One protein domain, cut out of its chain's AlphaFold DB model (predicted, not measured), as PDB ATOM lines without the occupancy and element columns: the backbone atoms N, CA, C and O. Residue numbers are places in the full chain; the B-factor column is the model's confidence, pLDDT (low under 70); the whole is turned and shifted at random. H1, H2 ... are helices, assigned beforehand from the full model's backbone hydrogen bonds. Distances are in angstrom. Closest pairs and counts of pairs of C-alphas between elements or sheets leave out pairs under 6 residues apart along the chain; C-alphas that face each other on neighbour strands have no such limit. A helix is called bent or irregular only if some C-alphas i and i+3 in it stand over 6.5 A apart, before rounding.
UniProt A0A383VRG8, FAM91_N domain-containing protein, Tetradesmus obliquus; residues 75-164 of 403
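This is residues 75 to 164 of the 403 residues of the protein "FAM91_N domain-containing protein" of Tetradesmus obliquus (UniProt A0A383VRG8). What shape do these helices make? H2 forms the middle of an elongated cluster of crossed helices, with H3 packed across its first part, H5 across its last part, and H4 packed on H5. H1 lies by itself at one end of the long axis, and the loop of residues 143 to 150, between H4 and H5, lies at the other. What is it made of, and how large is it? The printed part has 90 residues with five named helices, H1 to H5 in order along the chain, and no named strand; its class is all helix. It is compact, with a radius of gyration of the C-alphas of 13.6 A, and spans 44 by 24 by 23 A.

What touches H2, residues 93 to 106? Its residues 93 to 98 alone touch H3, residues 116 to 126, opposite ways at a steep tilt of 69.8 degrees, only just short of about perpendicular; the closest C-alphas, of Tyr 97 and Met 122, are 5.7 A apart. Its residues 102 to 106 alone touch H5, residues 151 to 157, opposite ways at a steep tilt of 56 degrees, with the C-alphas of Phe 102 and Ala 154 closest at 6.4 A. Where is H4, residues 130 to 142? With residues 136 to 140 alone it touches H5, opposite ways at a steep tilt of 52 degrees, the C-alphas of Cys 140 and Ala 154 closest at 6.4 A. H4 and H2 are close but not clearly touching, with the C-alphas of Leu 105 and Met 137 closest at 6.4 A, while H3 and H4 are only just apart, closest at 8.4 A between C-alphas. What stays apart? H1, residues 79 to 87, is apart from H2, H3, H4 and H5; H3 and H5 are apart too. Are the helix backbones complete? In H2, H3 and H4 every O i to N i+4 pair is within hydrogen-bond range; in H1 it is 3 of 5 and in H5 2 of 3.

Where do the longer helices run? H2 goes 19.7 A from C-alpha 93 at (118.029, 108.439, 152.497) to C-alpha 106 at (110.436, 111.745, 134.674); H4 is 18.3 A long and H3 15.0 A. And the shorter ones? H1 begins with C-alpha 79 at (114.418, 103.647, 158.556), is 11.9 A long, and is irregular, with C-alphas 80 and 83 being 8.0 A apart. H5 is 10.5 A long and ends with C-alpha 157 at (119.538, 119.344, 138.029).

How far does it reach? The two C-alphas farthest apart, of Asp 83 and Leu 145, are 43.9 A apart. Is it unbroken? The printed part has no cut, and no link is long: H1 to H2 and H3 to H4 are tight, H2 to H3 and H4 to H5 short. Where is confidence low? Residues 144 to 152 are under 70, against a mean pLDDT of 87.9 for the printed part.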
ATOM      1  N   ARG A  75     106.996 106.077 149.060       93.81
ATOM      2  CA  ARG A  75     106.923 105.826 150.509       93.81
ATOM      3  C   ARG A  75     108.076 106.490 151.253       93.81
ATOM      4  O   ARG A  75     109.103 106.840 150.658       93.81
ATOM      5  N   VAL A  76     107.919 106.632 152.566       94.19
ATOM      6  CA  VAL A  76     109.003 107.100 153.429       94.19
ATOM      7  C   VAL A  76     110.166 106.108 153.346       94.19
ATOM      8  O   VAL A  76     109.970 104.900 153.193       94.19
ATOM      9  N   TYR A  77     111.395 106.617 153.417       96.19
ATOM     10  CA  TYR A  77     112.582 105.780 153.473       96.19
ATOM     11  C   TYR A  77     112.464 104.794 154.650       96.19
ATOM     12  O   TYR A  77     112.117 105.215 155.759       96.19
ATOM     13  N   PRO A  78     112.741 103.492 154.453       95.19
ATOM     14  CA  PRO A  78     112.462 102.460 155.450       95.19
ATOM     15  C   PRO A  78     113.489 102.465 156.599       95.19
ATOM     16  O   PRO A  78     114.308 101.556 156.729       95.19
ATOM     17  N   TYR A  79     113.456 103.487 157.460       94.19
ATOM     18  CA  TYR A  79     114.418 103.647 158.556       94.19
ATOM     19  C   TYR A  79     114.400 102.493 159.561       94.19
ATOM     20  O   TYR A  79     115.437 102.176 160.143       94.19
ATOM     21  N   HIS A  80     113.257 101.838 159.754       91.50
ATOM     22  CA  HIS A  80     113.135 100.647 160.599       91.50
ATOM     23  C   HIS A  80     113.922  99.445 160.059       91.50
ATOM     24  O   HIS A  80     114.194  98.512 160.809       91.50
ATOM     25  N   LEU A  81     114.313  99.481 158.781       92.88
ATOM     26  CA  LEU A  81     115.135  98.479 158.099       92.88
ATOM     27  C   LEU A  81     116.559  98.999 157.822       92.88
ATOM     28  O   LEU A  81     117.274  98.406 157.013       92.88
ATOM     29  N   SER A  82     116.984 100.093 158.475       88.25
ATOM     30  CA  SER A  82     118.274 100.752 158.201       88.25
ATOM     31  C   SER A  82     119.477  99.826 158.342       88.25
ATOM     32  O   SER A  82     120.422  99.994 157.579       88.25
ATOM     33  N   ASP A  83     119.453  98.853 159.262       82.56
ATOM     34  CA  ASP A  83     120.562  97.899 159.394       82.56
ATOM     35  C   ASP A  83     120.803  97.181 158.063       82.56
ATOM     36  O   ASP A  83     121.903  97.237 157.540       82.56
ATOM     37  N   TYR A  84     119.774  96.654 157.396       84.88
ATOM     38  CA  TYR A  84     119.978  96.058 156.075       84.88
ATOM     39  C   TYR A  84     120.212  97.113 154.978       84.88
ATOM     40  O   TYR A  84     121.170  97.038 154.206       84.88
ATOM     41  N   VAL A  85     119.346  98.127 154.901       89.50
ATOM     42  CA  VAL A  85     119.324  99.074 153.773       89.50
ATOM     43  C   VAL A  85     120.598  99.926 153.713       89.50
ATOM     44  O   VAL A  85     121.189 100.086 152.641       89.50
ATOM     45  N   CYS A  86     121.070 100.431 154.855       87.38
ATOM     46  CA  CYS A  86     122.272 101.261 154.926       87.38
ATOM     47  C   CYS A  86     123.552 100.416 154.947       87.38
ATOM     48  O   CYS A  86     124.530 100.768 154.278       87.38
ATOM     49  N   ARG A  87     123.578  99.320 155.720       82.19
ATOM     50  CA  ARG A  87     124.805  98.535 155.933       82.19
ATOM     51  C   ARG A  87     125.108  97.594 154.777       82.19
ATOM     52  O   ARG A  87     126.277  97.477 154.416       82.19
ATOM     53  N   LEU A  88     124.086  96.942 154.216       81.19
ATOM     54  CA  LEU A  88     124.243  95.897 153.201       81.19
ATOM     55  C   LEU A  88     123.971  96.429 151.794       81.19
ATOM     56  O   LEU A  88     124.851  96.339 150.943       81.19
ATOM     57  N   VAL A  89     122.824  97.075 151.557       88.38
ATOM     58  CA  VAL A  89     122.496  97.623 150.219       88.38
ATOM     59  C   VAL A  89     123.211  98.951 149.937       88.38
ATOM     60  O   VAL A  89     123.293  99.385 148.791       88.38
ATOM     61  N   ARG A  90     123.763  99.612 150.966       92.00
ATOM     62  CA  ARG A  90     124.483 100.900 150.854       92.00
ATOM     63  C   ARG A  90     123.627 102.015 150.223       92.00
ATOM     64  O   ARG A  90     124.148 102.937 149.579       92.00
ATOM     65  N   VAL A  91     122.309 101.961 150.425       95.25
ATOM     66  CA  VAL A  91     121.387 103.029 150.021       95.25
ATOM     67  C   VAL A  91     121.233 103.988 151.192       95.25
ATOM     68  O   VAL A  91     120.977 103.572 152.312       95.25
ATOM     69  N   THR A  92     121.434 105.279 150.938       96.19
ATOM     70  CA  THR A  92     121.206 106.339 151.928       96.19
ATOM     71  C   THR A  92     119.835 106.974 151.697       96.19
ATOM     72  O   THR A  92     119.342 106.931 150.563       96.19
ATOM     73  N   PRO A  93     119.244 107.653 152.703       96.56
ATOM     74  CA  PRO A  93     118.029 108.439 152.497       96.56
ATOM     75  C   PRO A  93     118.164 109.413 151.322       96.56
ATOM     76  O   PRO A  93     117.260 109.540 150.508       96.56
ATOM     77  N   PHE A  94     119.334 110.040 151.171       97.25
ATOM     78  CA  PHE A  94     119.602 110.958 150.067       97.25
ATOM     79  C   PHE A  94     119.510 110.282 148.703       97.25
ATOM     80  O   PHE A  94     118.779 110.750 147.839       97.25
ATOM     81  N   ARG A  95     120.199 109.148 148.515       96.62
ATOM     82  CA  ARG A  95     120.130 108.394 147.255       96.62
ATOM     83  C   ARG A  95     118.709 107.926 146.960       96.62
ATOM     84  O   ARG A  95     118.266 108.015 145.820       96.62
ATOM     85  N   TYR A  96     118.003 107.455 147.986       97.81
ATOM     86  CA  TYR A  96     116.620 107.020 147.860       97.81
ATOM     87  C   TYR A  96     115.706 108.160 147.391       97.81
ATOM     88  O   TYR A  96     115.018 108.011 146.383       97.81
ATOM     89  N   TYR A  97     115.743 109.309 148.068       97.81
ATOM     90  CA  TYR A  97     114.881 110.444 147.747       97.81
ATOM     91  C   TYR A  97     115.248 111.139 146.437       97.81
ATOM     92  O   TYR A  97     114.353 111.585 145.724       97.81
ATOM     93  N   SER A  98     116.529 111.168 146.062       97.00
ATOM     94  CA  SER A  98     116.941 111.626 144.733       97.00
ATOM     95  C   SER A  98     116.333 110.768 143.621       97.00
ATOM     96  O   SER A  98     115.923 111.309 142.594       97.00
ATOM     97  N   GLU A  99     116.203 109.450 143.818       96.75
ATOM     98  CA  GLU A  99     115.522 108.586 142.845       96.75
ATOM     99  C   GLU A  99     113.999 108.806 142.857       96.75
ATOM    100  O   GLU A  99     113.407 108.910 141.786       96.75
ATOM    101  N   VAL A 100     113.357 108.984 144.023       96.56
ATOM    102  CA  VAL A 100     111.922 109.348 144.102       96.56
ATOM    103  C   VAL A 100     111.635 110.653 143.347       96.56
ATOM    104  O   VAL A 100     110.713 110.715 142.528       96.56
ATOM    105  N   LEU A 101     112.451 111.689 143.561       95.81
ATOM    106  CA  LEU A 101     112.369 112.958 142.829       95.81
ATOM    107  C   LEU A 101     112.559 112.756 141.328       95.81
ATOM    108  O   LEU A 101     111.776 113.274 140.530       95.81
ATOM    109  N   PHE A 102     113.573 111.982 140.935       94.31
ATOM    110  CA  PHE A 102     113.839 111.675 139.536       94.31
ATOM    111  C   PHE A 102     112.656 110.962 138.867       94.31
ATOM    112  O   PHE A 102     112.258 111.359 137.771       94.31
ATOM    113  N   LEU A 103     112.073 109.947 139.510       93.12
ATOM    114  CA  LEU A 103     110.912 109.219 138.993       93.12
ATOM    115  C   LEU A 103     109.695 110.141 138.852       93.12
ATOM    116  O   LEU A 103     109.043 110.136 137.807       93.12
ATOM    117  N   THR A 104     109.450 111.001 139.844       92.44
ATOM    118  CA  THR A 104     108.338 111.966 139.825       92.44
ATOM    119  C   THR A 104     108.508 112.986 138.692       92.44
ATOM    120  O   THR A 104     107.568 113.219 137.926       92.44
ATOM    121  N   LEU A 105     109.727 113.519 138.507       90.50
ATOM    122  CA  LEU A 105     110.077 114.429 137.408       90.50
ATOM    123  C   LEU A 105     109.929 113.759 136.040       90.50
ATOM    124  O   LEU A 105     109.368 114.339 135.111       90.50
ATOM    125  N   LYS A 106     110.445 112.534 135.911       87.44
ATOM    126  CA  LYS A 106     110.436 111.745 134.674       87.44
ATOM    127  C   LYS A 106     109.017 111.443 134.197       87.44
ATOM    128  O   LYS A 106     108.786 111.385 132.992       87.44
ATOM    129  N   GLU A 107     108.094 111.235 135.128       88.31
ATOM    130  CA  GLU A 107     106.676 110.989 134.849       88.31
ATOM    131  C   GLU A 107     105.848 112.280 134.766       88.31
ATOM    132  O   GLU A 107     104.639 112.218 134.566       88.31
ATOM    133  N   GLU A 108     106.490 113.445 134.915       87.94
ATOM    134  CA  GLU A 108     105.855 114.766 134.956       87.94
ATOM    135  C   GLU A 108     104.700 114.856 135.982       87.94
ATOM    136  O   GLU A 108     103.742 115.611 135.803       87.94
ATOM    137  N   LYS A 109     104.783 114.091 137.081       90.06
ATOM    138  CA  LYS A 109     103.774 114.078 138.150       90.06
ATOM    139  C   LYS A 109     103.850 115.361 138.988       90.06
ATOM    140  O   LYS A 109     104.922 115.950 139.157       90.06
ATOM    141  N   SER A 110     102.706 115.788 139.531       90.25
ATOM    142  CA  SER A 110     102.666 116.875 140.519       90.25
ATOM    143  C   SER A 110     103.383 116.457 141.802       90.25
ATOM    144  O   SER A 110     103.231 115.317 142.239       90.25
ATOM    145  N   TYR A 111     104.096 117.398 142.426       91.69
ATOM    146  CA  TYR A 111     104.692 117.210 143.752       91.69
ATOM    147  C   TYR A 111     103.643 116.823 144.801       91.69
ATOM    148  O   TYR A 111     103.918 116.019 145.682       91.69
ATOM    149  N   ASP A 112     102.418 117.335 144.658       88.94
ATOM    150  CA  ASP A 112     101.318 117.110 145.606       88.94
ATOM    151  C   ASP A 112     100.841 115.641 145.646       88.94
ATOM    152  O   ASP A 112     100.038 115.277 146.499       88.94
ATOM    153  N   ARG A 113     101.340 114.778 144.744       88.19
ATOM    154  CA  ARG A 113     101.122 113.322 144.801       88.19
ATOM    155  C   ARG A 113     102.035 112.604 145.795       88.19
ATOM    156  O   ARG A 113     101.764 111.449 146.113       88.19
ATOM    157  N   ILE A 114     103.117 113.242 146.238       90.00
ATOM    158  CA  ILE A 114     104.050 112.662 147.204       90.00
ATOM    159  C   ILE A 114     103.399 112.723 148.597       90.00
ATOM    160  O   ILE A 114     102.990 113.813 149.009       90.00
ATOM    161  N   PRO A 115     103.316 111.600 149.339       89.12
ATOM    162  CA  PRO A 115     102.769 111.582 150.694       89.12
ATOM    163  C   PRO A 115     103.481 112.570 151.620       89.12
ATOM    164  O   PRO A 115     104.689 112.783 151.512       89.12
ATOM    165  N   ASN A 116     102.758 113.144 152.579       87.62
ATOM    166  CA  ASN A 116     103.274 114.241 153.403       87.62
ATOM    167  C   ASN A 116     104.539 113.895 154.187       87.62
ATOM    168  O   ASN A 116     105.479 114.687 154.214       87.62
ATOM    169  N   PHE A 117     104.578 112.722 154.822       89.88
ATOM    170  CA  PHE A 117     105.752 112.293 155.583       89.88
ATOM    171  C   PHE A 117     106.955 112.047 154.667       89.88
ATOM    172  O   PHE A 117     108.078 112.406 155.020       89.88
ATOM    173  N   THR A 118     106.718 111.529 153.459       93.44
ATOM    174  CA  THR A 118     107.747 111.400 152.422       93.44
ATOM    175  C   THR A 118     108.249 112.772 151.992       93.44
ATOM    176  O   THR A 118     109.455 112.982 151.936       93.44
ATOM    177  N   ALA A 119     107.347 113.718 151.720       92.62
ATOM    178  CA  ALA A 119     107.691 115.071 151.300       92.62
ATOM    179  C   ALA A 119     108.485 115.826 152.379       92.62
ATOM    180  O   ALA A 119     109.467 116.494 152.056       92.62
ATOM    181  N   ALA A 120     108.097 115.688 153.649       91.50
ATOM    182  CA  ALA A 120     108.809 116.276 154.779       91.50
ATOM    183  C   ALA A 120     110.238 115.731 154.886       91.50
ATOM    184  O   ALA A 120     111.191 116.500 155.021       91.50
ATOM    185  N   ASP A 121     110.405 114.412 154.766       94.19
ATOM    186  CA  ASP A 121     111.732 113.810 154.854       94.19
ATOM    187  C   ASP A 121     112.609 114.122 153.639       94.19
ATOM    188  O   ASP A 121     113.792 114.439 153.758       94.19
ATOM    189  N   MET A 122     112.009 114.086 152.452       94.81
ATOM    190  CA  MET A 122     112.663 114.434 151.202       94.81
ATOM    191  C   MET A 122     113.184 115.872 151.236       94.81
ATOM    192  O   MET A 122     114.348 116.094 150.897       94.81
ATOM    193  N   LEU A 123     112.383 116.830 151.715       94.31
ATOM    194  CA  LEU A 123     112.813 118.212 151.928       94.31
ATOM    195  C   LEU A 123     113.980 118.283 152.922       94.31
ATOM    196  O   LEU A 123     114.992 118.912 152.627       94.31
ATOM    197  N   ARG A 124     113.877 117.599 154.068       92.94
ATOM    198  CA  ARG A 124     114.922 117.574 155.107       92.94
ATOM    199  C   ARG A 124     116.268 117.068 154.579       92.94
ATOM    200  O   ARG A 124     117.313 117.562 154.988       92.94
ATOM    201  N   VAL A 125     116.249 116.066 153.703       94.31
ATOM    202  CA  VAL A 125     117.459 115.384 153.222       94.31
ATOM    203  C   VAL A 125     118.037 116.029 151.958       94.31
ATOM    204  O   VAL A 125     119.259 116.105 151.809       94.31
ATOM    205  N   THR A 126     117.180 116.475 151.037       96.06
ATOM    206  CA  THR A 126     117.586 116.960 149.704       96.06
ATOM    207  C   THR A 126     117.497 118.475 149.550       96.06
ATOM    208  O   THR A 126     118.130 119.032 148.658       96.06
ATOM    209  N   GLY A 127     116.708 119.149 150.389       93.88
ATOM    210  CA  GLY A 127     116.370 120.563 150.238       93.88
ATOM    211  C   GLY A 127     115.295 120.850 149.191       93.88
ATOM    212  O   GLY A 127     114.989 122.015 148.961       93.88
ATOM    213  N   ILE A 128     114.716 119.828 148.554       94.75
ATOM    214  CA  ILE A 128     113.682 120.016 147.535       94.75
ATOM    215  C   ILE A 128     112.303 119.892 148.168       94.75
ATOM    216  O   ILE A 128     111.849 118.793 148.486       94.75
ATOM    217  N   GLY A 129     111.633 121.031 148.307       92.94
ATOM    218  CA  GLY A 129     110.214 121.116 148.603       92.94
ATOM    219  C   GLY A 129     109.387 121.307 147.334       92.94
ATOM    220  O   GLY A 129     109.856 121.160 146.200       92.94
ATOM    221  N   ARG A 130     108.119 121.676 147.524       92.31
ATOM    222  CA  ARG A 130     107.163 121.889 146.430       92.31
ATOM    223  C   ARG A 130     107.634 122.954 145.437       92.31
ATOM    224  O   ARG A 130     107.534 122.758 144.227       92.31
ATOM    225  N   ASN A 131     108.131 124.082 145.939       93.06
ATOM    226  CA  ASN A 131     108.515 125.222 145.105       93.06
ATOM    227  C   ASN A 131     109.793 124.927 144.316       93.06
ATOM    228  O   ASN A 131     109.857 125.199 143.116       93.06
ATOM    229  N   GLU A 132     110.773 124.301 144.964       94.75
ATOM    230  CA  GLU A 132     112.024 123.865 144.349       94.75
ATOM    231  C   GLU A 132     111.742 122.822 143.263       94.75
ATOM    232  O   GLU A 132     112.270 122.921 142.156       94.75
ATOM    233  N   TYR A 133     110.837 121.875 143.523       94.88
ATOM    234  CA  TYR A 133     110.408 120.900 142.524       94.88
ATOM    235  C   TYR A 133     109.736 121.552 141.312       94.88
ATOM    236  O   TYR A 133     110.044 121.199 140.174       94.88
ATOM    237  N   ILE A 134     108.834 122.520 141.519       92.62
ATOM    238  CA  ILE A 134     108.189 123.253 140.418       92.62
ATOM    239  C   ILE A 134     109.243 123.978 139.572       92.62
ATOM    240  O   ILE A 134     109.191 123.921 138.340       92.62
ATOM    241  N   ALA A 135     110.224 124.618 140.212       92.19
ATOM    242  CA  ALA A 135     111.329 125.266 139.514       92.19
ATOM    243  C   ALA A 135     112.161 124.259 138.698       92.19
ATOM    244  O   ALA A 135     112.440 124.512 137.523       92.19
ATOM    245  N   LEU A 136     112.484 123.092 139.267       91.25
ATOM    246  CA  LEU A 136     113.187 122.003 138.578       91.25
ATOM    247  C   LEU A 136     112.396 121.472 137.378       91.25
ATOM    248  O   LEU A 136     112.945 121.335 136.285       91.25
ATOM    249  N   MET A 137     111.097 121.226 137.549       89.25
ATOM    250  CA  MET A 137     110.200 120.789 136.479       89.25
ATOM    251  C   MET A 137     110.185 121.797 135.323       89.25
ATOM    252  O   MET A 137     110.297 121.418 134.154       89.25
ATOM    253  N   ASN A 138     110.096 123.089 135.637       88.94
ATOM    254  CA  ASN A 138     110.128 124.154 134.638       88.94
ATOM    255  C   ASN A 138     111.491 124.244 133.941       88.94
ATOM    256  O   ASN A 138     111.534 124.380 132.720       88.94
ATOM    257  N   ALA A 139     112.598 124.093 134.670       87.75
ATOM    258  CA  ALA A 139     113.943 124.060 134.094       87.75
ATOM    259  C   ALA A 139     114.144 122.854 133.154       87.75
ATOM    260  O   ALA A 139     114.699 123.005 132.062       87.75
ATOM    261  N   CYS A 140     113.638 121.674 133.527       83.62
ATOM    262  CA  CYS A 140     113.602 120.488 132.668       83.62
ATOM    263  C   CYS A 140     112.802 120.742 131.381       83.62
ATOM    264  O   CYS A 140     113.247 120.372 130.293       83.62
ATOM    265  N   LYS A 141     111.639 121.402 131.488       79.94
ATOM    266  CA  LYS A 141     110.783 121.751 130.344       79.94
ATOM    267  C   LYS A 141     111.410 122.815 129.443       79.94
ATOM    268  O   LYS A 141     111.337 122.678 128.228       79.94
ATOM    269  N   ALA A 142     112.065 123.827 130.007       77.88
ATOM    270  CA  ALA A 142     112.725 124.894 129.251       77.88
ATOM    271  C   ALA A 142     113.882 124.374 128.379       77.88
ATOM    272  O   ALA A 142     114.165 124.931 127.323       77.88
ATOM    273  N   LYS A 143     114.519 123.268 128.787       70.31
ATOM    274  CA  LYS A 143     115.575 122.588 128.021       70.31
ATOM    275  C   LYS A 143     115.035 121.559 127.004       70.31
ATOM    276  O   LYS A 143     115.827 120.833 126.398       70.31
ATOM    277  N   ARG A 144     113.709 121.471 126.781       62.91
ATOM    278  CA  ARG A 144     113.094 120.582 125.769       62.91
ATOM    279  C   ARG A 144     113.346 121.098 124.348       62.91
ATOM    280  O   ARG A 144     112.564 121.876 123.819       62.91
ATOM    281  N   LEU A 145     114.368 120.556 123.686       57.56
ATOM    282  CA  LEU A 145     114.415 120.493 122.214       57.56
ATOM    283  C   LEU A 145     113.571 119.325 121.655       57.56
ATOM    284  O   LEU A 145     113.207 119.342 120.485       57.56
ATOM    285  N   LEU A 146     113.198 118.336 122.483       52.22
ATOM    286  CA  LEU A 146     112.233 117.280 122.150       52.22
ATOM    287  C   LEU A 146     111.251 117.025 123.303       52.22
ATOM    288  O   LEU A 146     111.505 117.340 124.460       52.22
ATOM    289  N   TRP A 147     110.104 116.449 122.958       54.94
ATOM    290  CA  TRP A 147     108.853 116.350 123.719       54.94
ATOM    291  C   TRP A 147     108.860 115.452 124.978       54.94
ATOM    292  O   TRP A 147     107.795 115.129 125.499       54.94
ATOM    293  N   ARG A 148     110.029 115.071 125.499       58.19
ATOM    294  CA  ARG A 148     110.185 114.229 126.696       58.19
ATOM    295  C   ARG A 148     111.342 114.760 127.542       58.19
ATOM    296  O   ARG A 148     112.380 115.105 126.981       58.19
ATOM    297  N   VAL A 149     111.187 114.808 128.869       58.16
ATOM    298  CA  VAL A 149     112.290 115.142 129.788       58.16
ATOM    299  C   VAL A 149     113.472 114.213 129.493       58.16
ATOM    300  O   VAL A 149     113.357 112.988 129.587       58.16
ATOM    301  N   ASN A 150     114.606 114.783 129.076       63.62
ATOM    302  CA  ASN A 150     115.821 114.005 128.872       63.62
ATOM    303  C   ASN A 150     116.299 113.502 130.243       63.62
ATOM    304  O   ASN A 150     116.521 114.298 131.155       63.62
ATOM    305  N   LYS A 151     116.459 112.179 130.379       65.69
ATOM    306  CA  LYS A 151     116.846 111.512 131.633       65.69
ATOM    307  C   LYS A 151     118.140 112.078 132.235       65.69
ATOM    308  O   LYS A 151     118.245 112.118 133.454       65.69
ATOM    309  N   GLY A 152     119.089 112.515 131.401       68.75
ATOM    310  CA  GLY A 152     120.331 113.140 131.871       68.75
ATOM    311  C   GLY A 152     120.076 114.478 132.565       68.75
ATOM    312  O   GLY A 152     120.485 114.671 133.701       68.75
ATOM    313  N   ILE A 153     119.260 115.339 131.948       75.12
ATOM    314  CA  ILE A 153     118.979 116.694 132.446       75.12
ATOM    315  C   ILE A 153     118.318 116.663 133.826       75.12
ATOM    316  O   ILE A 153     118.668 117.466 134.685       75.12
ATOM    317  N   ALA A 154     117.371 115.745 134.047       77.88
ATOM    318  CA  ALA A 154     116.707 115.634 135.342       77.88
ATOM    319  C   ALA A 154     117.694 115.255 136.455       77.88
ATOM    320  O   ALA A 154     117.619 115.827 137.535       77.88
ATOM    321  N   ARG A 155     118.640 114.342 136.193       85.44
ATOM    322  CA  ARG A 155     119.663 113.968 137.181       85.44
ATOM    323  C   ARG A 155     120.687 115.075 137.411       85.44
ATOM    324  O   ARG A 155     121.044 115.305 138.555       85.44
ATOM    325  N   ASP A 156     121.084 115.786 136.361       87.00
ATOM    326  CA  ASP A 156     122.053 116.887 136.460       87.00
ATOM    327  C   ASP A 156     121.515 118.087 137.255       87.00
ATOM    328  O   ASP A 156     122.288 118.873 137.799       87.00
ATOM    329  N   LEU A 157     120.191 118.265 137.287       89.06
ATOM    330  CA  LEU A 157     119.538 119.344 138.029       89.06
ATOM    331  C   LEU A 157     119.233 118.981 139.488       89.06
ATOM    332  O   LEU A 157     118.938 119.879 140.276       89.06
ATOM    333  N   LEU A 158     119.278 117.698 139.851       93.50
ATOM    334  CA  LEU A 158     119.088 117.278 141.236       93.50
ATOM    335  C   LEU A 158     120.347 117.574 142.074       93.50
ATOM    336  O   LEU A 158     121.459 117.596 141.543       93.50
ATOM    337  N   PRO A 159     120.197 117.779 143.394       94.31
ATOM    338  CA  PRO A 159     121.315 117.934 144.308       94.31
ATOM    339  C   PRO A 159     122.312 116.779 144.177       94.31
ATOM    340  O   PRO A 159     121.926 115.613 144.091       94.31
ATOM    341  N   ALA A 160     123.606 117.104 144.206       93.25
ATOM    342  CA  ALA A 160     124.682 116.112 144.148       93.25
ATOM    343  C   ALA A 160     125.071 115.563 145.532       93.25
ATOM    344  O   ALA A 160     125.663 114.490 145.632       93.25
ATOM    345  N   ALA A 161     124.739 116.294 146.599       93.81
ATOM    346  CA  ALA A 161     125.053 115.937 147.975       93.81
ATOM    347  C   ALA A 161     123.871 116.253 148.909       93.81
ATOM    348  O   ALA A 161     123.121 117.194 148.634       93.81
ATOM    349  N   PRO A 162     123.709 115.492 150.006       95.62
ATOM    350  CA  PRO A 162     122.684 115.775 151.002       95.62
ATOM    351  C   PRO A 162     122.952 117.063 151.775       95.62
ATOM    352  O   PRO A 162     124.100 117.482 151.952       95.62
ATOM    353  N   LEU A 163     121.872 117.636 152.308       93.81
ATOM    354  CA  LEU A 163     121.954 118.677 153.326       93.81
ATOM    355  C   LEU A 163     122.544 118.130 154.633       93.81
ATOM    356  O   LEU A 163     122.518 116.926 154.899       93.81
ATOM    357  N   ASP A 164     123.065 119.035 155.461       93.88
ATOM    358  CA  ASP A 164     123.402 118.706 156.844       93.88
ATOM    359  C   ASP A 164     122.136 118.308 157.601       93.88
ATOM    360  O   ASP A 164     121.139 119.031 157.615       93.88
TER     361      ASP A 164